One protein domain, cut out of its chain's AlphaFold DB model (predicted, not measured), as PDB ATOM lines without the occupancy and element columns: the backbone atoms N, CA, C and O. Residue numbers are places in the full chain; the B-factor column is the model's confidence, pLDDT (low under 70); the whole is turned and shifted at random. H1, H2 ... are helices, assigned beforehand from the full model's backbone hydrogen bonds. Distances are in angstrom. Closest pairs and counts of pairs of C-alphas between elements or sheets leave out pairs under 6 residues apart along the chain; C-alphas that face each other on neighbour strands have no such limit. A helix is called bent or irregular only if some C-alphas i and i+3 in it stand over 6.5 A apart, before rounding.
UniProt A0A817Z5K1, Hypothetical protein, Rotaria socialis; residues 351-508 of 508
ATOM      1  N   VAL A 351      25.102  14.856 -49.901       95.56
ATOM      2  CA  VAL A 351      25.397  16.072 -49.128       95.56
ATOM      3  C   VAL A 351      25.477  15.743 -47.640       95.56
ATOM      4  O   VAL A 351      26.505  16.014 -47.022       95.56
ATOM      5  N   CYS A 352      24.445  15.096 -47.091       96.44
ATOM      6  CA  CYS A 352      24.383  14.741 -45.674       96.44
ATOM      7  C   CYS A 352      25.545  13.845 -45.249       96.44
ATOM      8  O   CYS A 352      26.202  14.120 -44.250       96.44
ATOM      9  N   LEU A 353      25.833  12.791 -46.019       95.00
ATOM     10  CA  LEU A 353      26.924  11.869 -45.702       95.00
ATOM     11  C   LEU A 353      28.286  12.569 -45.717       95.00
ATOM     12  O   LEU A 353      29.120  12.280 -44.865       95.00
ATOM     13  N   ALA A 354      28.517  13.485 -46.663       94.00
ATOM     14  CA  ALA A 354      29.767  14.236 -46.725       94.00
ATOM     15  C   ALA A 354      29.960  15.119 -45.482       94.00
ATOM     16  O   ALA A 354      31.058  15.143 -44.931       94.00
ATOM     17  N   GLU A 355      28.901  15.780 -45.019       94.81
ATOM     18  CA  GLU A 355      28.948  16.670 -43.851       94.81
ATOM     19  C   GLU A 355      29.089  15.918 -42.538       94.81
ATOM     20  O   GLU A 355      29.977  16.225 -41.746       94.81
ATOM     21  N   ILE A 356      28.285  14.871 -42.337       95.81
ATOM     22  CA  ILE A 356      28.376  14.023 -41.144       95.81
ATOM     23  C   ILE A 356      29.779  13.405 -41.059       95.81
ATOM     24  O   ILE A 356      30.404  13.411 -40.000       95.81
ATOM     25  N   TYR A 357      30.323  12.922 -42.181       93.81
ATOM     26  CA  TYR A 357      31.685  12.393 -42.212       93.81
ATOM     27  C   TYR A 357      32.739  13.472 -41.920       93.81
ATOM     28  O   TYR A 357      33.696  13.198 -41.196       93.81
ATOM     29  N   SER A 358      32.574  14.686 -42.458       92.75
ATOM     30  CA  SER A 358      33.488  15.805 -42.193       92.75
ATOM     31  C   SER A 358      33.518  16.165 -40.709       92.75
ATOM     32  O   SER A 358      34.602  16.238 -40.134       92.75
ATOM     33  N   PHE A 359      32.345  16.264 -40.072       93.94
ATOM     34  CA  PHE A 359      32.207  16.550 -38.644       93.94
ATOM     35  C   PHE A 359      32.993  15.551 -37.783       93.94
ATOM     36  O   PHE A 359      33.855  15.936 -36.994       93.94
ATOM     37  N   PHE A 360      32.767  14.245 -37.965       92.94
ATOM     38  CA  PHE A 360      33.452  13.235 -37.150       92.94
ATOM     39  C   PHE A 360      34.940  13.104 -37.486       92.94
ATOM     40  O   PHE A 360      35.752  12.816 -36.603       92.94
ATOM     41  N   LYS A 361      35.331  13.365 -38.738       90.94
ATOM     42  CA  LYS A 361      36.741  13.415 -39.133       90.94
ATOM     43  C   LYS A 361      37.481  14.569 -38.452       90.94
ATOM     44  O   LYS A 361      38.628  14.384 -38.047       90.94
ATOM     45  N   GLU A 362      36.863  15.739 -38.345       88.69
ATOM     46  CA  GLU A 362      37.438  16.904 -37.667       88.69
ATOM     47  C   GLU A 362      37.441  16.738 -36.151       88.69
ATOM     48  O   GLU A 362      38.488  16.922 -35.536       88.69
ATOM     49  N   ARG A 363      36.339  16.271 -35.560       86.69
ATOM     50  CA  ARG A 363      36.272  15.923 -34.134       86.69
ATOM     51  C   ARG A 363      37.401  14.981 -33.716       86.69
ATOM     52  O   ARG A 363      38.039  15.186 -32.688       86.69
ATOM     53  N   LYS A 364      37.704  13.972 -34.543       85.00
ATOM     54  CA  LYS A 364      38.811  13.037 -34.298       85.00
ATOM     55  C   LYS A 364      40.177  13.728 -34.238       85.00
ATOM     56  O   LYS A 364      41.045  13.250 -33.521       85.00
ATOM     57  N   ARG A 365      40.382  14.841 -34.956       82.75
ATOM     58  CA  ARG A 365      41.628  15.627 -34.878       82.75
ATOM     59  C   ARG A 365      41.782  16.286 -33.511       82.75
ATOM     60  O   ARG A 365      42.844  16.156 -32.920       82.75
ATOM     61  N   PHE A 366      40.714  16.884 -32.986       77.94
ATOM     62  CA  PHE A 366      40.719  17.500 -31.654       77.94
ATOM     63  C   PHE A 366      40.870  16.477 -30.523       77.94
ATOM     64  O   PHE A 366      41.462  16.787 -29.493       77.94
ATOM     65  N   HIS A 367      40.423  15.234 -30.726       73.94
ATOM     66  CA  HIS A 367      40.613  14.159 -29.744       73.94
ATOM     67  C   HIS A 367      42.092  13.818 -29.519       73.94
ATOM     68  O   HIS A 367      42.462  13.363 -28.440       73.94
ATOM     69  N   PHE A 368      42.957  14.031 -30.514       70.25
ATOM     70  CA  PHE A 368      44.398  13.853 -30.326       70.25
ATOM     71  C   PHE A 368      45.048  15.006 -29.544       70.25
ATOM     72  O   PHE A 368      46.176  14.844 -29.089       70.25
ATOM     73  N   GLU A 369      44.358  16.139 -29.382       66.12
ATOM     74  CA  GLU A 369      44.869  17.331 -28.699       66.12
ATOM     75  C   GLU A 369      44.431  17.378 -27.222       66.12
ATOM     76  O   GLU A 369      45.304  17.489 -26.362       66.12
ATOM     77  N   ASN A 370      43.124  17.257 -26.909       76.94
ATOM     78  CA  ASN A 370      42.560  17.089 -25.548       76.94
ATOM     79  C   ASN A 370      41.024  16.811 -25.582       76.94
ATOM     80  O   ASN A 370      40.339  17.180 -26.541       76.94
ATOM     81  N   GLU A 371      40.441  16.233 -24.519       76.62
ATOM     82  CA  GLU A 371      38.983  16.028 -24.368       76.62
ATOM     83  C   GLU A 371      38.187  17.344 -24.287       76.62
ATOM     84  O   GLU A 371      37.093  17.438 -24.850       76.62
ATOM     85  N   ASP A 372      38.728  18.378 -23.639       78.94
ATOM     86  CA  ASP A 372      38.056  19.683 -23.528       78.94
ATOM     87  C   ASP A 372      37.885  20.355 -24.900       78.94
ATOM     88  O   ASP A 372      36.823  20.899 -25.208       78.94
ATOM     89  N   SER A 373      38.886  20.224 -25.776       79.69
ATOM     90  CA  SER A 373      38.841  20.722 -27.156       79.69
ATOM     91  C   SER A 373      37.772  20.012 -27.993       79.69
ATOM     92  O   SER A 373      37.128  20.638 -28.836       79.69
ATOM     93  N   CYS A 374      37.520  18.723 -27.735       79.19
ATOM     94  CA  CYS A 374      36.422  17.996 -28.378       79.19
ATOM     95  C   CYS A 374      35.056  18.539 -27.966       79.19
ATOM     96  O   CYS A 374      34.192  18.727 -28.818       79.19
ATOM     97  N   ARG A 375      34.859  18.808 -26.670       80.50
ATOM     98  CA  ARG A 375      33.594  19.356 -26.161       80.50
ATOM     99  C   ARG A 375      33.332  20.755 -26.708       80.50
ATOM    100  O   ARG A 375      32.200  21.073 -27.068       80.50
ATOM    101  N   GLU A 376      34.371  21.580 -26.812       83.94
ATOM    102  CA  GLU A 376      34.259  22.904 -27.421       83.94
ATOM    103  C   GLU A 376      33.894  22.820 -28.914       83.94
ATOM    104  O   GLU A 376      33.016  23.555 -29.375       83.94
ATOM    105  N   TYR A 377      34.513  21.897 -29.664       85.62
ATOM    106  CA  TYR A 377      34.177  21.650 -31.070       85.62
ATOM    107  C   TYR A 377      32.729  21.180 -31.241       85.62
ATOM    108  O   TYR A 377      32.013  21.719 -32.089       85.62
ATOM    109  N   ASP A 378      32.294  20.217 -30.423       84.31
ATOM    110  CA  ASP A 378      30.921  19.712 -30.433       84.31
ATOM    111  C   ASP A 378      29.935  20.856 -30.177       84.31
ATOM    112  O   ASP A 378      29.032  21.077 -30.975       84.31
ATOM    113  N   THR A 379      30.159  21.669 -29.144       83.81
ATOM    114  CA  THR A 379      29.251  22.778 -28.794       83.81
ATOM    115  C   THR A 379      29.079  23.779 -29.944       83.81
ATOM    116  O   THR A 379      27.989  24.313 -30.148       83.81
ATOM    117  N   LYS A 380      30.137  24.031 -30.725       86.31
ATOM    118  CA  LYS A 380      30.092  24.965 -31.861       86.31
ATOM    119  C   LYS A 380      29.425  24.366 -33.101       86.31
ATOM    120  O   LYS A 380      28.696  25.073 -33.792       86.31
ATOM    121  N   ASN A 381      29.661  23.085 -33.383       88.94
ATOM    122  CA  ASN A 381      29.312  22.469 -34.668       88.94
ATOM    123  C   ASN A 381      28.167  21.445 -34.584       88.94
ATOM    124  O   ASN A 381      27.699  20.952 -35.610       88.94
ATOM    125  N   GLU A 382      27.669  21.118 -33.389       90.56
ATOM    126  CA  GLU A 382      26.595  20.134 -33.201       90.56
ATOM    127  C   GLU A 382      25.311  20.535 -33.939       90.56
ATOM    128  O   GLU A 382      24.630  19.679 -34.498       90.56
ATOM    129  N   SER A 383      25.012  21.833 -34.040       92.31
ATOM    130  CA  SER A 383      23.867  22.333 -34.817       92.31
ATOM    131  C   SER A 383      23.925  21.915 -36.295       92.31
ATOM    132  O   SER A 383      22.892  21.595 -36.891       92.31
ATOM    133  N   GLN A 384      25.125  21.856 -36.877       93.31
ATOM    134  CA  GLN A 384      25.362  21.404 -38.246       93.31
ATOM    135  C   GLN A 384      25.136  19.896 -38.365       93.31
ATOM    136  O   GLN A 384      24.407  19.451 -39.254       93.31
ATOM    137  N   LEU A 385      25.680  19.112 -37.429       95.75
ATOM    138  CA  LEU A 385      25.448  17.667 -37.363       95.75
ATOM    139  C   LEU A 385      23.950  17.343 -37.251       95.75
ATOM    140  O   LEU A 385      23.439  16.509 -38.004       95.75
ATOM    141  N   ILE A 386      23.245  18.020 -36.343       95.94
ATOM    142  CA  ILE A 386      21.799  17.877 -36.134       95.94
ATOM    143  C   ILE A 386      21.050  18.213 -37.421       95.94
ATOM    144  O   ILE A 386      20.214  17.420 -37.849       95.94
ATOM    145  N   CYS A 387      21.387  19.326 -38.080       97.12
ATOM    146  CA  CYS A 387      20.764  19.731 -39.337       97.12
ATOM    147  C   CYS A 387      20.849  18.623 -40.393       97.12
ATOM    148  O   CYS A 387      19.823  18.166 -40.891       97.12
ATOM    149  N   TYR A 388      22.043  18.117 -40.713       97.75
ATOM    150  CA  TYR A 388      22.180  17.101 -41.765       97.75
ATOM    151  C   TYR A 388      21.623  15.728 -41.387       97.75
ATOM    152  O   TYR A 388      21.168  14.994 -42.270       97.75
ATOM    153  N   THR A 389      21.618  15.387 -40.099       97.62
ATOM    154  CA  THR A 389      20.976  14.161 -39.605       97.62
ATOM    155  C   THR A 389      19.453  14.272 -39.719       97.62
ATOM    156  O   THR A 389      18.803  13.338 -40.191       97.62
ATOM    157  N   HIS A 390      18.891  15.443 -39.402       97.88
ATOM    158  CA  HIS A 390      17.471  15.750 -39.582       97.88
ATOM    159  C   HIS A 390      17.059  15.699 -41.057       97.88
ATOM    160  O   HIS A 390      16.028  15.127 -41.387       97.88
ATOM    161  N   ILE A 391      17.899  16.178 -41.980       97.88
ATOM    162  CA  ILE A 391      17.641  16.041 -43.423       97.88
ATOM    163  C   ILE A 391      17.481  14.566 -43.824       97.88
ATOM    164  O   ILE A 391      16.565  14.236 -44.578       97.88
ATOM    165  N   LEU A 392      18.326  13.658 -43.315       97.88
ATOM    166  CA  LEU A 392      18.175  12.216 -43.567       97.88
ATOM    167  C   LEU A 392      16.866  11.671 -42.980       97.88
ATOM    168  O   LEU A 392      16.189  10.876 -43.638       97.88
ATOM    169  N   GLN A 393      16.479  12.128 -41.785       97.62
ATOM    170  CA  GLN A 393      15.180  11.810 -41.190       97.62
ATOM    171  C   GLN A 393      14.037  12.274 -42.098       97.62
ATOM    172  O   GLN A 393      13.170  11.468 -42.433       97.62
ATOM    173  N   THR A 394      14.067  13.505 -42.598       97.12
ATOM    174  CA  THR A 394      13.043  14.032 -43.506       97.12
ATOM    175  C   THR A 394      12.994  13.254 -44.819       97.12
ATOM    176  O   THR A 394      11.909  12.863 -45.251       97.12
ATOM    177  N   ILE A 395      14.143  12.915 -45.417       96.31
ATOM    178  CA  ILE A 395      14.217  12.064 -46.619       96.31
ATOM    179  C   ILE A 395      13.551  10.702 -46.375       96.31
ATOM    180  O   ILE A 395      12.830  10.208 -47.241       96.31
ATOM    181  N   SER A 396      13.743  10.110 -45.193       96.88
ATOM    182  CA  SER A 396      13.157   8.809 -44.847       96.88
ATOM    183  C   SER A 396      11.630   8.830 -44.697       96.88
ATOM    184  O   SER A 396      10.997   7.778 -44.741       96.88
ATOM    185  N   THR A 397      11.002  10.005 -44.593       95.25
ATOM    186  CA  THR A 397       9.533  10.102 -44.554       95.25
ATOM    187  C   THR A 397       8.894   9.858 -45.926       95.25
ATOM    188  O   THR A 397       7.782   9.325 -45.997       95.25
ATOM    189  N   PHE A 398       9.604  10.142 -47.025       95.00
ATOM    190  CA  PHE A 398       9.078   9.988 -48.382       95.00
ATOM    191  C   PHE A 398       9.054   8.524 -48.815       95.00
ATOM    192  O   PHE A 398      10.082   7.849 -48.892       95.00
ATOM    193  N   TYR A 399       7.854   8.035 -49.121       93.56
ATOM    194  CA  TYR A 399       7.610   6.638 -49.461       93.56
ATOM    195  C   TYR A 399       8.475   6.149 -50.632       93.56
ATOM    196  O   TYR A 399       9.138   5.121 -50.535       93.56
ATOM    197  N   ASP A 400       8.533   6.886 -51.732       93.44
ATOM    198  CA  ASP A 400       9.284   6.511 -52.931       93.44
ATOM    199  C   ASP A 400      10.813   6.568 -52.753       93.44
ATOM    200  O   ASP A 400      11.536   5.863 -53.456       93.44
ATOM    201  N   TRP A 401      11.325   7.339 -51.788       95.12
ATOM    202  CA  TRP A 401      12.767   7.443 -51.526       95.12
ATOM    203  C   TRP A 401      13.298   6.411 -50.526       95.12
ATOM    204  O   TRP A 401      14.483   6.080 -50.584       95.12
ATOM    205  N   ARG A 402      12.452   5.867 -49.638       95.06
ATOM    206  CA  ARG A 402      12.872   4.970 -48.541       95.06
ATOM    207  C   ARG A 402      13.697   3.766 -48.980       95.06
ATOM    208  O   ARG A 402      14.729   3.494 -48.375       95.06
ATOM    209  N   HIS A 403      13.283   3.064 -50.037       94.56
ATOM    210  CA  HIS A 403      14.021   1.890 -50.508       94.56
ATOM    211  C   HIS A 403      15.446   2.258 -50.944       94.56
ATOM    212  O   HIS A 403      16.422   1.670 -50.484       94.56
ATOM    213  N   GLN A 404      15.570   3.292 -51.777       93.81
ATOM    214  CA  GLN A 404      16.859   3.734 -52.298       93.81
ATOM    215  C   GLN A 404      17.737   4.365 -51.211       93.81
ATOM    216  O   GLN A 404      18.948   4.152 -51.207       93.81
ATOM    217  N   LEU A 405      17.136   5.082 -50.255       95.44
ATOM    218  CA  LEU A 405      17.811   5.547 -49.044       95.44
ATOM    219  C   LEU A 405      18.424   4.362 -48.289       95.44
ATOM    220  O   LEU A 405      19.625   4.362 -48.032       95.44
ATOM    221  N   GLY A 406      17.626   3.331 -48.007       94.38
ATOM    222  CA  GLY A 406      18.083   2.114 -47.345       94.38
ATOM    223  C   GLY A 406      19.252   1.442 -48.069       94.38
ATOM    224  O   GLY A 406      20.230   1.062 -47.434       94.38
ATOM    225  N   LEU A 407      19.206   1.361 -49.404       93.00
ATOM    226  CA  LEU A 407      20.294   0.796 -50.210       93.00
ATOM    227  C   LEU A 407      21.587   1.624 -50.169       93.00
ATOM    228  O   LEU A 407      22.675   1.045 -50.175       93.00
ATOM    229  N   ILE A 408      21.489   2.959 -50.162       92.44
ATOM    230  CA  ILE A 408      22.656   3.859 -50.102       92.44
ATOM    231  C   ILE A 408      23.306   3.824 -48.715       92.44
ATOM    232  O   ILE A 408      24.524   3.945 -48.604       92.44
ATOM    233  N   LEU A 409      22.513   3.601 -47.667       91.50
ATOM    234  CA  LEU A 409      22.980   3.454 -46.287       91.50
ATOM    235  C   LEU A 409      23.581   2.065 -45.994       91.50
ATOM    236  O   LEU A 409      23.720   1.691 -44.829       91.50
ATOM    237  N   GLN A 410      23.933   1.304 -47.040       88.69
ATOM    238  CA  GLN A 410      24.592   0.005 -46.943       88.69
ATOM    239  C   GLN A 410      25.881  -0.097 -47.786       88.69
ATOM    240  O   GLN A 410      25.839   0.088 -49.009       88.69
ATOM    241  N   PRO A 411      27.010  -0.547 -47.195       88.50
ATOM    242  CA  PRO A 411      27.205  -0.800 -45.759       88.50
ATOM    243  C   PRO A 411      27.040   0.492 -44.946       88.50
ATOM    244  O   PRO A 411      26.988   1.567 -45.539       88.50
ATOM    245  N   ILE A 412      26.952   0.377 -43.619       89.56
ATOM    246  CA  ILE A 412      26.789   1.529 -42.723       89.56
ATOM    247  C   ILE A 412      27.857   2.583 -43.065       89.56
ATOM    248  O   ILE A 412      29.049   2.305 -42.922       89.56
ATOM    249  N   PRO A 413      27.465   3.768 -43.574       90.19
ATOM    250  CA  PRO A 413      28.402   4.715 -44.178       90.19
ATOM    251  C   PRO A 413      29.004   5.691 -43.155       90.19
ATOM    252  O   PRO A 413      29.555   6.720 -43.545       90.19
ATOM    253  N   PHE A 414      28.872   5.399 -41.861       91.56
ATOM    254  CA  PHE A 414      29.281   6.281 -40.774       91.56
ATOM    255  C   PHE A 414      30.475   5.706 -40.012       91.56
ATOM    256  O   PHE A 414      30.598   4.486 -39.910       91.56
ATOM    257  N   PRO A 415      31.354   6.569 -39.478       90.56
ATOM    258  CA  PRO A 415      32.439   6.130 -38.611       90.56
ATOM    259  C   PRO A 415      31.908   5.638 -37.253       90.56
ATOM    260  O   PRO A 415      30.848   6.078 -36.803       90.56
ATOM    261  N   ASP A 416      32.664   4.775 -36.569       87.62
ATOM    262  CA  ASP A 416      32.279   4.210 -35.262       87.62
ATOM    263  C   ASP A 416      32.036   5.295 -34.201       87.62
ATOM    264  O   ASP A 416      31.203   5.135 -33.309       87.62
ATOM    265  N   GLU A 417      32.747   6.421 -34.294       88.12
ATOM    266  CA  GLU A 417      32.558   7.577 -33.422       88.12
ATOM    267  C   GLU A 417      31.162   8.204 -33.587       88.12
ATOM    268  O   GLU A 417      30.574   8.643 -32.599       88.12
ATOM    269  N   ALA A 418      30.594   8.184 -34.798       90.75
ATOM    270  CA  ALA A 418      29.220   8.632 -35.030       90.75
ATOM    271  C   ALA A 418      28.215   7.706 -34.352       90.75
ATOM    272  O   ALA A 418      27.266   8.167 -33.724       90.75
ATOM    273  N   LEU A 419      28.467   6.397 -34.413       89.50
ATOM    274  CA  LEU A 419      27.622   5.377 -33.799       89.50
ATOM    275  C   LEU A 419      27.607   5.451 -32.262       89.50
ATOM    276  O   LEU A 419      26.675   4.968 -31.627       89.50
ATOM    277  N   LYS A 420      28.612   6.095 -31.664       87.25
ATOM    278  CA  LYS A 420      28.708   6.374 -30.221       87.25
ATOM    279  C   LYS A 420      28.130   7.734 -29.825       87.25
ATOM    280  O   LYS A 420      28.050   8.044 -28.639       87.25
ATOM    281  N   HIS A 421      27.764   8.571 -30.793       89.31
ATOM    282  CA  HIS A 421      27.344   9.937 -30.530       89.31
ATOM    283  C   HIS A 421      25.851  10.016 -30.193       89.31
ATOM    284  O   HIS A 421      25.000   9.848 -31.068       89.31
ATOM    285  N   GLY A 422      25.531  10.333 -28.933       88.44
ATOM    286  CA  GLY A 422      24.162  10.297 -28.403       88.44
ATOM    287  C   GLY A 422      23.146  11.093 -29.228       88.44
ATOM    288  O   GLY A 422      22.159  10.525 -29.685       88.44
ATOM    289  N   ARG A 423      23.417  12.378 -29.504       91.00
ATOM    290  CA  ARG A 423      22.515  13.240 -30.296       91.00
ATOM    291  C   ARG A 423      22.338  12.782 -31.738       91.00
ATOM    292  O   ARG A 423      21.263  12.929 -32.310       91.00
ATOM    293  N   PHE A 424      23.396  12.232 -32.333       93.88
ATOM    294  CA  PHE A 424      23.322  11.714 -33.697       93.88
ATOM    295  C   PHE A 424      22.400  10.496 -33.738       93.88
ATOM    296  O   PHE A 424      21.473  10.464 -34.541       93.88
ATOM    297  N   ILE A 425      22.616   9.532 -32.838       92.62
ATOM    298  CA  ILE A 425      21.813   8.309 -32.757       92.62
ATOM    299  C   ILE A 425      20.359   8.599 -32.380       92.62
ATOM    300  O   ILE A 425      19.467   7.999 -32.974       92.62
ATOM    301  N   GLU A 426      20.105   9.547 -31.475       92.00
ATOM    302  CA  GLU A 426      18.754   9.977 -31.086       92.00
ATOM    303  C   GLU A 426      17.906  10.380 -32.306       92.00
ATOM    304  O   GLU A 426      16.774   9.923 -32.465       92.00
ATOM    305  N   ILE A 427      18.478  11.170 -33.217       94.62
ATOM    306  CA  ILE A 427      17.801  11.605 -34.447       94.62
ATOM    307  C   ILE A 427      17.803  10.477 -35.485       94.62
ATOM    308  O   ILE A 427      16.777  10.166 -36.093       94.62
ATOM    309  N   TYR A 428      18.951   9.825 -35.685       94.50
ATOM    310  CA  TYR A 428      19.133   8.814 -36.724       94.50
ATOM    311  C   TYR A 428      18.278   7.559 -36.495       94.50
ATOM    312  O   TYR A 428      17.829   6.936 -37.459       94.50
ATOM    313  N   LYS A 429      17.960   7.217 -35.240       93.44
ATOM    314  CA  LYS A 429      17.007   6.149 -34.891       93.44
ATOM    315  C   LYS A 429      15.679   6.314 -35.640       93.44
ATOM    316  O   LYS A 429      15.131   5.323 -36.120       93.44
ATOM    317  N   ASN A 430      15.204   7.547 -35.846       95.81
ATOM    318  CA  ASN A 430      13.972   7.812 -36.599       95.81
ATOM    319  C   ASN A 430      14.090   7.457 -38.091       95.81
ATOM    320  O   ASN A 430      13.109   7.022 -38.694       95.81
ATOM    321  N   VAL A 431      15.281   7.583 -38.687       96.88
ATOM    322  CA  VAL A 431      15.545   7.138 -40.068       96.88
ATOM    323  C   VAL A 431      15.326   5.634 -40.170       96.88
ATOM    324  O   VAL A 431      14.586   5.168 -41.034       96.88
ATOM    325  N   VAL A 432      15.947   4.871 -39.266       95.44
ATOM    326  CA  VAL A 432      15.842   3.408 -39.256       95.44
ATOM    327  C   VAL A 432      14.413   2.978 -38.924       95.44
ATOM    328  O   VAL A 432      13.886   2.085 -39.584       95.44
ATOM    329  N   LYS A 433      13.742   3.661 -37.990       95.75
ATOM    330  CA  LYS A 433      12.325   3.437 -37.673       95.75
ATOM    331  C   LYS A 433      11.436   3.567 -38.908       95.75
ATOM    332  O   LYS A 433      10.671   2.652 -39.197       95.75
ATOM    333  N   ASN A 434      11.614   4.617 -39.709       97.06
ATOM    334  CA  ASN A 434      10.848   4.807 -40.944       97.06
ATOM    335  C   ASN A 434      11.093   3.701 -41.991       97.06
ATOM    336  O   ASN A 434      10.187   3.374 -42.759       97.06
ATOM    337  N   LEU A 435      12.291   3.101 -42.031       96.44
ATOM    338  CA  LEU A 435      12.572   1.944 -42.894       96.44
ATOM    339  C   LEU A 435      11.875   0.671 -42.394       96.44
ATOM    340  O   LEU A 435      11.408  -0.130 -43.198       96.44
ATOM    341  N   VAL A 436      11.799   0.485 -41.074       95.12
ATOM    342  CA  VAL A 436      11.163  -0.672 -40.419       95.12
ATOM    343  C   VAL A 436       9.640  -0.591 -40.499       95.12
ATOM    344  O   VAL A 436       8.967  -1.603 -40.657       95.12
ATOM    345  N   GLU A 437       9.069   0.602 -40.400       95.25
ATOM    346  CA  GLU A 437       7.619   0.795 -40.448       95.25
ATOM    347  C   GLU A 437       7.044   0.732 -41.870       95.25
ATOM    348  O   GLU A 437       5.823   0.638 -42.026       95.25
ATOM    349  N   ASP A 438       7.891   0.714 -42.905       96.19
ATOM    350  CA  ASP A 438       7.457   0.631 -44.299       96.19
ATOM    351  C   ASP A 438       6.534  -0.590 -44.544       96.19
ATOM    352  O   ASP A 438       6.588  -1.611 -43.851       96.19
ATOM    353  N   PRO A 439       5.593  -0.520 -45.496       93.75
ATOM    354  CA  PRO A 439       4.791  -1.691 -45.845       93.75
ATOM    355  C   PRO A 439       5.528  -2.683 -46.760       93.75
ATOM    356  O   PRO A 439       5.106  -3.833 -46.861       93.75
ATOM    357  N   ARG A 440       6.603  -2.278 -47.453       94.38
ATOM    358  CA  ARG A 440       7.270  -3.114 -48.463       94.38
ATOM    359  C   ARG A 440       8.424  -3.913 -47.872       94.38
ATOM    360  O   ARG A 440       9.352  -3.372 -47.274       94.38
ATOM    361  N   CYS A 441       8.444  -5.212 -48.169       92.62
ATOM    362  CA  CYS A 441       9.512  -6.102 -47.717       92.62
ATOM    363  C   CYS A 441      10.909  -5.720 -48.215       92.62
ATOM    364  O   CYS A 441      11.879  -5.901 -47.483       92.62
ATOM    365  N   GLU A 442      11.023  -5.193 -49.435       93.19
ATOM    366  CA  GLU A 442      12.303  -4.771 -50.016       93.19
ATOM    367  C   GLU A 442      12.975  -3.639 -49.226       93.19
ATOM    368  O   GLU A 442      14.199  -3.549 -49.232       93.19
ATOM    369  N   VAL A 443      12.203  -2.814 -48.508       94.94
ATOM    370  CA  VAL A 443      12.729  -1.777 -47.607       94.94
ATOM    371  C   VAL A 443      13.197  -2.403 -46.298       94.94
ATOM    372  O   VAL A 443      14.304  -2.126 -45.858       94.94
ATOM    373  N   HIS A 444      12.440  -3.336 -45.711       93.56
ATOM    374  CA  HIS A 444      12.895  -4.032 -44.497       93.56
ATOM    375  C   HIS A 444      14.226  -4.751 -44.700       93.56
ATOM    376  O   HIS A 444      15.054  -4.775 -43.799       93.56
ATOM    377  N   GLN A 445      14.466  -5.329 -45.882       90.44
ATOM    378  CA  GLN A 445      15.738  -6.000 -46.161       90.44
ATOM    379  C   GLN A 445      16.941  -5.044 -46.105       90.44
ATOM    380  O   GLN A 445      18.054  -5.501 -45.864       90.44
ATOM    381  N   THR A 446      16.743  -3.728 -46.254       92.94
ATOM    382  CA  THR A 446      17.834  -2.748 -46.169       92.94
ATOM    383  C   THR A 446      18.268  -2.429 -44.736       92.94
ATOM    384  O   THR A 446      19.189  -1.635 -44.537       92.94
ATOM    385  N   VAL A 447      17.635  -3.005 -43.712       91.75
ATOM    386  CA  VAL A 447      18.129  -2.891 -42.327       91.75
ATOM    387  C   VAL A 447      19.080  -4.029 -41.957       91.75
ATOM    388  O   VAL A 447      19.812  -3.919 -40.980       91.75
ATOM    389  N   LEU A 448      19.101  -5.103 -42.749       89.06
ATOM    390  CA  LEU A 448      19.976  -6.261 -42.560       89.06
ATOM    391  C   LEU A 448      21.303  -6.083 -43.293       89.06
ATOM    392  O   LEU A 448      21.382  -5.352 -44.274       89.06
ATOM    393  N   GLY A 449      22.338  -6.812 -42.888       84.00
ATOM    394  CA  GLY A 449      23.594  -6.872 -43.631       84.00
ATOM    395  C   GLY A 449      23.424  -7.221 -45.117       84.00
ATOM    396  O   GLY A 449      22.779  -8.204 -45.474       84.00
ATOM    397  N   LYS A 450      24.077  -6.459 -46.009       76.12
ATOM    398  CA  LYS A 450      24.053  -6.693 -47.473       76.12
ATOM    399  C   LYS A 450      24.671  -8.037 -47.890       76.12
ATOM    400  O   LYS A 450      24.473  -8.502 -49.010       76.12
ATOM    401  N   ARG A 451      25.494  -8.623 -47.018       75.81
ATOM    402  CA  ARG A 451      26.164  -9.917 -47.191       75.81
ATOM    403  C   ARG A 451      26.085 -10.676 -45.875       75.81
ATOM    404  O   ARG A 451      26.131 -10.052 -44.816       75.81
ATOM    405  N   GLU A 452      26.018 -12.002 -45.943       66.56
ATOM    406  CA  GLU A 452      26.069 -12.839 -44.744       66.56
ATOM    407  C   GLU A 452      27.335 -12.535 -43.927       66.56
ATOM    408  O   GLU A 452      28.439 -12.454 -44.472       66.56
ATOM    409  N   GLY A 453      27.164 -12.323 -42.620       66.62
ATOM    410  CA  GLY A 453      28.258 -12.013 -41.694       66.62
ATOM    411  C   GLY A 453      28.768 -10.568 -41.730       66.62
ATOM    412  O   GLY A 453      29.796 -10.288 -41.117       66.62
ATOM    413  N   LYS A 454      28.101  -9.652 -42.445       77.88
ATOM    414  CA  LYS A 454      28.334  -8.207 -42.308       77.88
ATOM    415  C   LYS A 454      27.208  -7.573 -41.510       77.88
ATOM    416  O   LYS A 454      26.050  -7.819 -41.819       77.88
ATOM    417  N   ASP A 455      27.571  -6.721 -40.564       79.69
ATOM    418  CA  ASP A 455      26.605  -6.015 -39.731       79.69
ATOM    419  C   ASP A 455      25.819  -4.998 -40.567       79.69
ATOM    420  O   ASP A 455      26.381  -4.236 -41.365       79.69
ATOM    421  N   GLY A 456      24.501  -5.032 -40.422       86.75
ATOM    422  CA  GLY A 456      23.584  -3.990 -40.845       86.75
ATOM    423  C   GLY A 456      23.049  -3.220 -39.641       86.75
ATOM    424  O   GLY A 456      23.495  -3.382 -38.505       86.75
ATOM    425  N   TRP A 457      22.050  -2.382 -39.897       89.88
ATOM    426  CA  TRP A 457      21.388  -1.591 -38.861       89.88
ATOM    427  C   TRP A 457      20.767  -2.458 -37.760       89.88
ATOM    428  O   TRP A 457      20.754  -2.049 -36.603       89.88
ATOM    429  N   PHE A 458      20.290  -3.658 -38.098       88.44
ATOM    430  CA  PHE A 458      19.734  -4.605 -37.132       88.44
ATOM    431  C   PHE A 458      20.762  -5.037 -36.079       88.44
ATOM    432  O   PHE A 458      20.478  -4.999 -34.884       88.44
ATOM    433  N   GLU A 459      21.971  -5.395 -36.508       84.75
ATOM    434  CA  GLU A 459      23.066  -5.770 -35.615       84.75
ATOM    435  C   GLU A 459      23.609  -4.558 -34.839       84.75
ATOM    436  O   GLU A 459      23.965  -4.674 -33.666       84.75
ATOM    437  N   THR A 460      23.622  -3.371 -35.450       85.38
ATOM    438  CA  THR A 460      24.106  -2.136 -34.807       85.38
ATOM    439  C   THR A 460      23.230  -1.676 -33.644       85.38
ATOM    440  O   THR A 460      23.764  -1.284 -32.611       85.38
ATOM    441  N   PHE A 461      21.904  -1.763 -33.777       84.25
ATOM    442  CA  PHE A 461      20.970  -1.459 -32.683       84.25
ATOM    443  C   PHE A 461      20.789  -2.627 -31.699       84.25
ATOM    444  O   PHE A 461      20.032  -2.501 -30.740       84.25
ATOM    445  N   CYS A 462      21.468  -3.760 -31.904       79.31
ATOM    446  CA  CYS A 462      21.392  -4.894 -30.989       79.31
ATOM    447  C   CYS A 462      21.961  -4.544 -29.607       79.31
ATOM    448  O   CYS A 462      23.006  -3.910 -29.481       79.31
ATOM    449  N   PHE A 463      21.312  -5.074 -28.570       62.81
ATOM    450  CA  PHE A 463      21.581  -4.831 -27.149       62.81
ATOM    451  C   PHE A 463      22.996  -5.216 -26.657       62.81
ATOM    452  O   PHE A 463      23.363  -4.938 -25.521       62.81
ATOM    453  N   ASN A 464      23.830  -5.856 -27.482       57.88
ATOM    454  CA  ASN A 464      25.053  -6.531 -27.039       57.88
ATOM    455  C   ASN A 464      26.254  -5.582 -26.806       57.88
ATOM    456  O   ASN A 464      27.348  -5.830 -27.306       57.88
ATOM    457  N   GLY A 465      26.051  -4.478 -26.079       52.47
ATOM    458  CA  GLY A 465      27.091  -3.491 -25.763       52.47
ATOM    459  C   GLY A 465      27.451  -2.550 -26.917       52.47
ATOM    460  O   GLY A 465      28.453  -1.838 -26.836       52.47
ATOM    461  N   ASN A 466      26.650  -2.526 -27.987       60.66
ATOM    462  CA  ASN A 466      26.826  -1.576 -29.079       60.66
ATOM    463  C   ASN A 466      26.313  -0.193 -28.666       60.66
ATOM    464  O   ASN A 466      25.206  -0.042 -28.156       60.66
ATOM    465  N   ALA A 467      27.121   0.831 -28.934       62.69
ATOM    466  CA  ALA A 467      26.895   2.194 -28.460       62.69
ATOM    467  C   ALA A 467      25.625   2.883 -29.000       62.69
ATOM    468  O   ALA A 467      25.285   3.972 -28.544       62.69
ATOM    469  N   CYS A 468      24.921   2.263 -29.954       71.12
ATOM    470  CA  CYS A 468      23.687   2.787 -30.534       71.12
ATOM    471  C   CYS A 468      22.416   2.427 -29.748       71.12
ATOM    472  O   CYS A 468      21.373   3.021 -30.003       71.12
ATOM    473  N   CYS A 469      22.470   1.456 -28.830       75.19
ATOM    474  CA  CYS A 469      21.318   1.058 -28.018       75.19
ATOM    475  C   CYS A 469      21.176   2.007 -26.817       75.19
ATOM    476  O   CYS A 469      21.728   1.754 -25.749       75.19
ATOM    477  N   ASN A 470      20.466   3.121 -27.010       76.62
ATOM    478  CA  ASN A 470      20.216   4.145 -25.985       76.62
ATOM    479  C   ASN A 470      18.774   4.131 -25.437       76.62
ATOM    480  O   ASN A 470      18.375   5.057 -24.738       76.62
ATOM    481  N   ASP A 471      17.996   3.111 -25.791       80.00
ATOM    482  CA  ASP A 471      16.548   3.010 -25.594       80.00
ATOM    483  C   ASP A 471      16.128   1.669 -24.975       80.00
ATOM    484  O   ASP A 471      15.043   1.160 -25.261       80.00
ATOM    485  N   ASP A 472      17.028   1.054 -24.208       78.88
ATOM    486  CA  ASP A 472      16.823  -0.243 -23.556       78.88
ATOM    487  C   ASP A 472      16.365  -1.365 -24.516       78.88
ATOM    488  O   ASP A 472      15.689  -2.316 -24.127       78.88
ATOM    489  N   GLY A 473      16.745  -1.279 -25.799       80.06
ATOM    490  CA  GLY A 473      16.466  -2.308 -26.801       80.06
ATOM    491  C   GLY A 473      15.075  -2.221 -27.436       80.06
ATOM    492  O   GLY A 473      14.666  -3.149 -28.147       80.06
ATOM    493  N   GLU A 474      14.345  -1.120 -27.236       86.50
ATOM    494  CA  GLU A 474      13.033  -0.893 -27.853       86.50
ATOM    495  C   GLU A 474      13.119  -0.948 -29.388       86.50
ATOM    496  O   GLU A 474      12.369  -1.686 -30.036       86.50
ATOM    497  N   MET A 475      14.072  -0.224 -29.984       89.00
ATOM    498  CA  MET A 475      14.269  -0.183 -31.432       89.00
ATOM    499  C   MET A 475      14.604  -1.565 -31.990       89.00
ATOM    500  O   MET A 475      14.010  -2.003 -32.977       89.00
ATOM    501  N   PHE A 476      15.514  -2.285 -31.332       89.00
ATOM    502  CA  PHE A 476      15.864  -3.651 -31.712       89.00
ATOM    503  C   PHE A 476      14.637  -4.571 -31.696       89.00
ATOM    504  O   PHE A 476      14.402  -5.318 -32.648       89.00
ATOM    505  N   SER A 477      13.817  -4.473 -30.650       87.81
ATOM    506  CA  SER A 477      12.591  -5.260 -30.506       87.81
ATOM    507  C   SER A 477      11.582  -4.952 -31.615       87.81
ATOM    508  O   SER A 477      10.999  -5.868 -32.201       87.81
ATOM    509  N   GLN A 478      11.407  -3.675 -31.970       90.31
ATOM    510  CA  GLN A 478      10.551  -3.258 -33.085       90.31
ATOM    511  C   GLN A 478      11.049  -3.821 -34.425       90.31
ATOM    512  O   GLN A 478      10.263  -4.398 -35.186       90.31
ATOM    513  N   MET A 479      12.355  -3.723 -34.693       91.31
ATOM    514  CA  MET A 479      12.982  -4.298 -35.887       91.31
ATOM    515  C   MET A 479      12.765  -5.810 -35.961       91.31
ATOM    516  O   MET A 479      12.310  -6.320 -36.985       91.31
ATOM    517  N   LEU A 480      13.048  -6.524 -34.869       90.00
ATOM    518  CA  LEU A 480      12.911  -7.974 -34.772       90.00
ATOM    519  C   LEU A 480      11.469  -8.419 -35.044       90.00
ATOM    520  O   LEU A 480      11.236  -9.283 -35.895       90.00
ATOM    521  N   ASN A 481      10.501  -7.784 -34.379       89.81
ATOM    522  CA  ASN A 481       9.079  -8.070 -34.547       89.81
ATOM    523  C   ASN A 481       8.632  -7.872 -35.998       89.81
ATOM    524  O   ASN A 481       7.959  -8.738 -36.569       89.81
ATOM    525  N   LYS A 482       9.036  -6.770 -36.636       91.00
ATOM    526  CA  LYS A 482       8.701  -6.512 -38.039       91.00
ATOM    527  C   LYS A 482       9.358  -7.521 -38.985       91.00
ATOM    528  O   LYS A 482       8.693  -8.063 -39.869       91.00
ATOM    529  N   LEU A 483      10.644  -7.812 -38.799       89.81
ATOM    530  CA  LEU A 483      11.390  -8.730 -39.661       89.81
ATOM    531  C   LEU A 483      10.814 -10.150 -39.597       89.81
ATOM    532  O   LEU A 483      10.577 -10.749 -40.647       89.81
ATOM    533  N   ILE A 484      10.523 -10.671 -38.400       89.25
ATOM    534  CA  ILE A 484       9.930 -12.008 -38.222       89.25
ATOM    535  C   ILE A 484       8.493 -12.055 -38.757       89.25
ATOM    536  O   ILE A 484       8.117 -13.003 -39.456       89.25
ATOM    537  N   SER A 485       7.679 -11.039 -38.456       87.00
ATOM    538  CA  SER A 485       6.277 -11.022 -38.887       87.00
ATOM    539  C   SER A 485       6.131 -10.903 -40.405       87.00
ATOM    540  O   SER A 485       5.196 -11.489 -40.958       87.00
ATOM    541  N   CYS A 486       7.065 -10.227 -41.082       87.62
ATOM    542  CA  CYS A 486       6.937  -9.855 -42.488       87.62
ATOM    543  C   CYS A 486       7.821 -10.689 -43.442       87.62
ATOM    544  O   CYS A 486       7.287 -11.460 -44.238       87.62
ATOM    545  N   CYS A 487       9.158 -10.576 -43.380       83.75
ATOM    546  CA  CYS A 487      10.033 -10.965 -44.509       83.75
ATOM    547  C   CYS A 487      11.146 -11.977 -44.163       83.75
ATOM    548  O   CYS A 487      11.753 -12.555 -45.065       83.75
ATOM    549  N   CYS A 488      11.420 -12.218 -42.879       79.62
ATOM    550  CA  CYS A 488      12.590 -12.970 -42.411       79.62
ATOM    551  C   CYS A 488      12.231 -14.255 -41.648       79.62
ATOM    552  O   CYS A 488      12.944 -14.670 -40.741       79.62
ATOM    553  N   ARG A 489      11.180 -14.971 -42.063       78.19
ATOM    554  CA  ARG A 489      10.819 -16.300 -41.509       78.19
ATOM    555  C   ARG A 489      11.757 -17.438 -41.944       78.19
ATOM    556  O   ARG A 489      11.448 -18.616 -41.772       78.19
ATOM    557  N   LYS A 490      12.887 -17.110 -42.572       78.50
ATOM    558  CA  LYS A 490      13.838 -18.090 -43.100       78.50
ATOM    559  C   LYS A 490      14.624 -18.718 -41.953       78.50
ATOM    560  O   LYS A 490      15.068 -18.023 -41.042       78.50
ATOM    561  N   LYS A 491      14.874 -20.027 -42.055       78.12
ATOM    562  CA  LYS A 491      15.648 -20.794 -41.067       78.12
ATOM    563  C   LYS A 491      17.009 -20.154 -40.762       78.12
ATOM    564  O   LYS A 491      17.397 -20.116 -39.605       78.12
ATOM    565  N   SER A 492      17.708 -19.622 -41.768       78.38
ATOM    566  CA  SER A 492      19.017 -18.977 -41.588       78.38
ATOM    567  C   SER A 492      18.964 -17.743 -40.681       78.38
ATOM    568  O   SER A 492      19.813 -17.607 -39.807       78.38
ATOM    569  N   PHE A 493      17.944 -16.893 -40.832       81.44
ATOM    570  CA  PHE A 493      17.751 -15.709 -39.990       81.44
ATOM    571  C   PHE A 493      17.321 -16.076 -38.564       81.44
ATOM    572  O   PHE A 493      17.827 -15.538 -37.585       81.44
ATOM    573  N   LEU A 494      16.430 -17.058 -38.411       81.06
ATOM    574  CA  LEU A 494      16.050 -17.541 -37.079       81.06
ATOM    575  C   LEU A 494      17.249 -18.167 -36.343       81.06
ATOM    576  O   LEU A 494      17.428 -17.960 -35.145       81.06
ATOM    577  N   LEU A 495      18.121 -18.874 -37.067       80.38
ATOM    578  CA  LEU A 495      19.373 -19.393 -36.518       80.38
ATOM    579  C   LEU A 495      20.362 -18.282 -36.135       80.38
ATOM    580  O   LEU A 495      21.100 -18.462 -35.168       80.38
ATOM    581  N   SER A 496      20.401 -17.151 -36.850       79.19
ATOM    582  CA  SER A 496      21.237 -16.013 -36.442       79.19
ATOM    583  C   SER A 496      20.697 -15.334 -35.184       79.19
ATOM    584  O   SER A 496      21.490 -14.990 -34.315       79.19
ATOM    585  N   ILE A 497      19.373 -15.232 -35.023       77.81
ATOM    586  CA  ILE A 497      18.759 -14.733 -33.779       77.81
ATOM    587  C   ILE A 497      19.073 -15.650 -32.596       77.81
ATOM    588  O   ILE A 497      19.391 -15.154 -31.520       77.81
ATOM    589  N   ASN A 498      19.070 -16.976 -32.780       76.75
ATOM    590  CA  ASN A 498      19.444 -17.905 -31.705       76.75
ATOM    591  C   ASN A 498      20.852 -17.638 -31.146       76.75
ATOM    592  O   ASN A 498      21.096 -17.896 -29.971       76.75
ATOM    593  N   LYS A 499      21.773 -17.092 -31.954       74.94
ATOM    594  CA  LYS A 499      23.103 -16.677 -31.477       74.94
ATOM    595  C   LYS A 499      23.060 -15.417 -30.607       74.94
ATOM    596  O   LYS A 499      23.940 -15.243 -29.777       74.94
ATOM    597  N   LEU A 500      22.052 -14.565 -30.795       72.88
ATOM    598  CA  LEU A 500      21.806 -13.343 -30.018       72.88
ATOM    599  C   LEU A 500      20.939 -13.605 -28.773       72.88
ATOM    600  O   LEU A 500      20.835 -12.746 -27.904       72.88
ATOM    601  N   LEU A 501      20.334 -14.795 -28.666       70.62
ATOM    602  CA  LEU A 501      19.452 -15.185 -27.565       70.62
ATOM    603  C   LEU A 501      20.089 -15.035 -26.168       70.62
ATOM    604  O   LEU A 501      19.404 -14.520 -25.289       70.62
ATOM    605  N   PRO A 502      21.373 -15.392 -25.937       67.00
ATOM    606  CA  PRO A 502      22.013 -15.167 -24.639       67.00
ATOM    607  C   PRO A 502      22.020 -13.689 -24.225       67.00
ATOM    608  O   PRO A 502      21.793 -13.375 -23.063       67.00
ATOM    609  N   SER A 503      22.220 -12.782 -25.184       62.94
ATOM    610  CA  SER A 503      22.198 -11.332 -24.965       62.94
ATOM    611  C   SER A 503      20.784 -10.804 -24.720       62.94
ATOM    612  O   SER A 503      20.606  -9.860 -23.959       62.94
ATOM    613  N   LEU A 504      19.774 -11.423 -25.336       62.97
ATOM    614  CA  LEU A 504      18.363 -11.077 -25.139       62.97
ATOM    615  C   LEU A 504      17.817 -11.560 -23.794       62.97
ATOM    616  O   LEU A 504      16.939 -10.920 -23.230       62.97
ATOM    617  N   MET A 505      18.344 -12.663 -23.262       61.38
ATOM    618  CA  MET A 505      17.954 -13.170 -21.944       61.38
ATOM    619  C   MET A 505      18.508 -12.344 -20.776       61.38
ATOM    620  O   MET A 505      18.016 -12.496 -19.670       61.38
ATOM    621  N   LEU A 506      19.493 -11.467 -21.000       57.69
ATOM    622  CA  LEU A 506      19.994 -10.538 -19.976       57.69
ATOM    623  C   LEU A 506      19.049  -9.345 -19.720       57.69
ATOM    624  O   LEU A 506      19.268  -8.601 -18.769       57.69
ATOM    625  N   LEU A 507      18.030  -9.153 -20.568       51.12
ATOM    626  CA  LEU A 507      17.008  -8.101 -20.467       51.12
ATOM    627  C   LEU A 507      15.724  -8.543 -19.743       51.12
ATOM    628  O   LEU A 507      14.924  -7.685 -19.373       51.12
ATOM    629  N   ALA A 508      15.497  -9.854 -19.615       45.56
ATOM    630  CA  ALA A 508      14.302 -10.454 -19.013       45.56
ATOM    631  C   ALA A 508      14.570 -10.847 -17.559       45.56
ATOM    632  O   ALA A 508      13.637 -10.686 -16.739       45.56
TER     633      ALA A 508
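Overview. This is residues 351 to 508 of the 508 residues of the protein "Hypothetical protein" of Rotaria socialis (UniProt A0A817Z5K1). Look first for a stepped row of three long helical pieces, H2b, H5 and H8, which lie side by side and run the same way. H1 folds along one side of the bent helix H2, the short helices H3, H4, H6 and H7 lie to that same side of the row, and H9 stands beyond H8 at the far end without touching any helix. The printed part has 158 residues with nine named helices, H1 to H9 in order along the chain, and no named strand; the class is all helix. The whole is compact, with a radius of gyration of the C-alphas of 16.4 A and spans of 49 by 38 by 25 A.

Along the chain. Find C-alpha 351 at (25.397, 16.072, -49.128); from there H1 runs through residues 351 to 367, 24.7 A long. H2, residues 371 to 397, was assigned as one helix by its hydrogen bonds, but it is bent: C-alphas 380 and 383 are 7.4 A apart. Read it as two arms, H2a, residues 371 to 380, and H2b, residues 383 to 397, which begins at (23.867, 22.333, -34.817) and is 21.2 A long; the arms stand at a steep tilt of 61 degrees. H3 follows at residues 399 to 408 and H4 at residues 416 to 419. H5 covers residues 422 to 436 and is 20.8 A long. Then come H6, residues 441 to 447, H7, residues 457 to 460, and H8, residues 474 to 486, 18.2 A long. H9, residues 491 to 504, is 18.9 A long and ends at (18.363, -11.077, -25.139). H3 and H9 are irregular: C-alphas 400 and 403 are 7.0 A apart, and C-alphas 499 and 502 are 7.1 A apart.

Arrangement. Start at H5, the hub, which touches five other helices. It touches H2b at a shallow tilt of 8 degrees, the same way, and their closest C-alphas are those of Gln 393 and Val 431, 4.8 A apart. It touches H8 at a shallow tilt of 14 degrees, the same way, closest at the C-alphas of Val 436 and Met 479, 6.1 A. H5 and H6 form a helical hairpin at a shallow tilt of 21 degrees, with the C-alphas of Val 436 and His 444 closest at 5.6 A. H3 touches H6 at a steep tilt of 42 degrees, closest at the C-alphas of His 403 and Val 443, 4.9 A. H4 and H5 only just touch, with 3 pairs of C-alphas within 8 A, and only at the corner, closest at Leu 419 and Ile 425, 6.6 A. H1 and H2a form a helical hairpin at a shallow tilt of 31 degrees; the C-alphas of Phe 366 and Cys 374 are closest, 5.4 A. H7 and H8 only just touch, with 3 pairs of C-alphas within 8 A, closest at Phe 458 and Phe 476, 6.7 A. H8 and H9 are near each other, while H5 and H9 are apart. Each O i to N i+4 pair is within hydrogen-bond range in H2a, H2b and H8, against 12 of 13 in H1, 4 of 6 in H3, 9 of 11 in H5, 6 of 10 in H9 and 1 of 3 in H6, which has 3 of 4 O i to N i+3 pairs within range; H4 and H7 are too short for an i+4 pair.

Size, cuts and confidence. The C-alphas farthest apart are those of Glu 369 and Lys 491, 49.6 A. The printed part has no cut and ends at Ala 508, the chain's last residue. The link from H7 to H8, residues 461 to 473, is long. The mean pLDDT of the printed part is 85.7; look for values under 70 at residue 369, residues 452 to 453, 463 to 467 and 502 to 508.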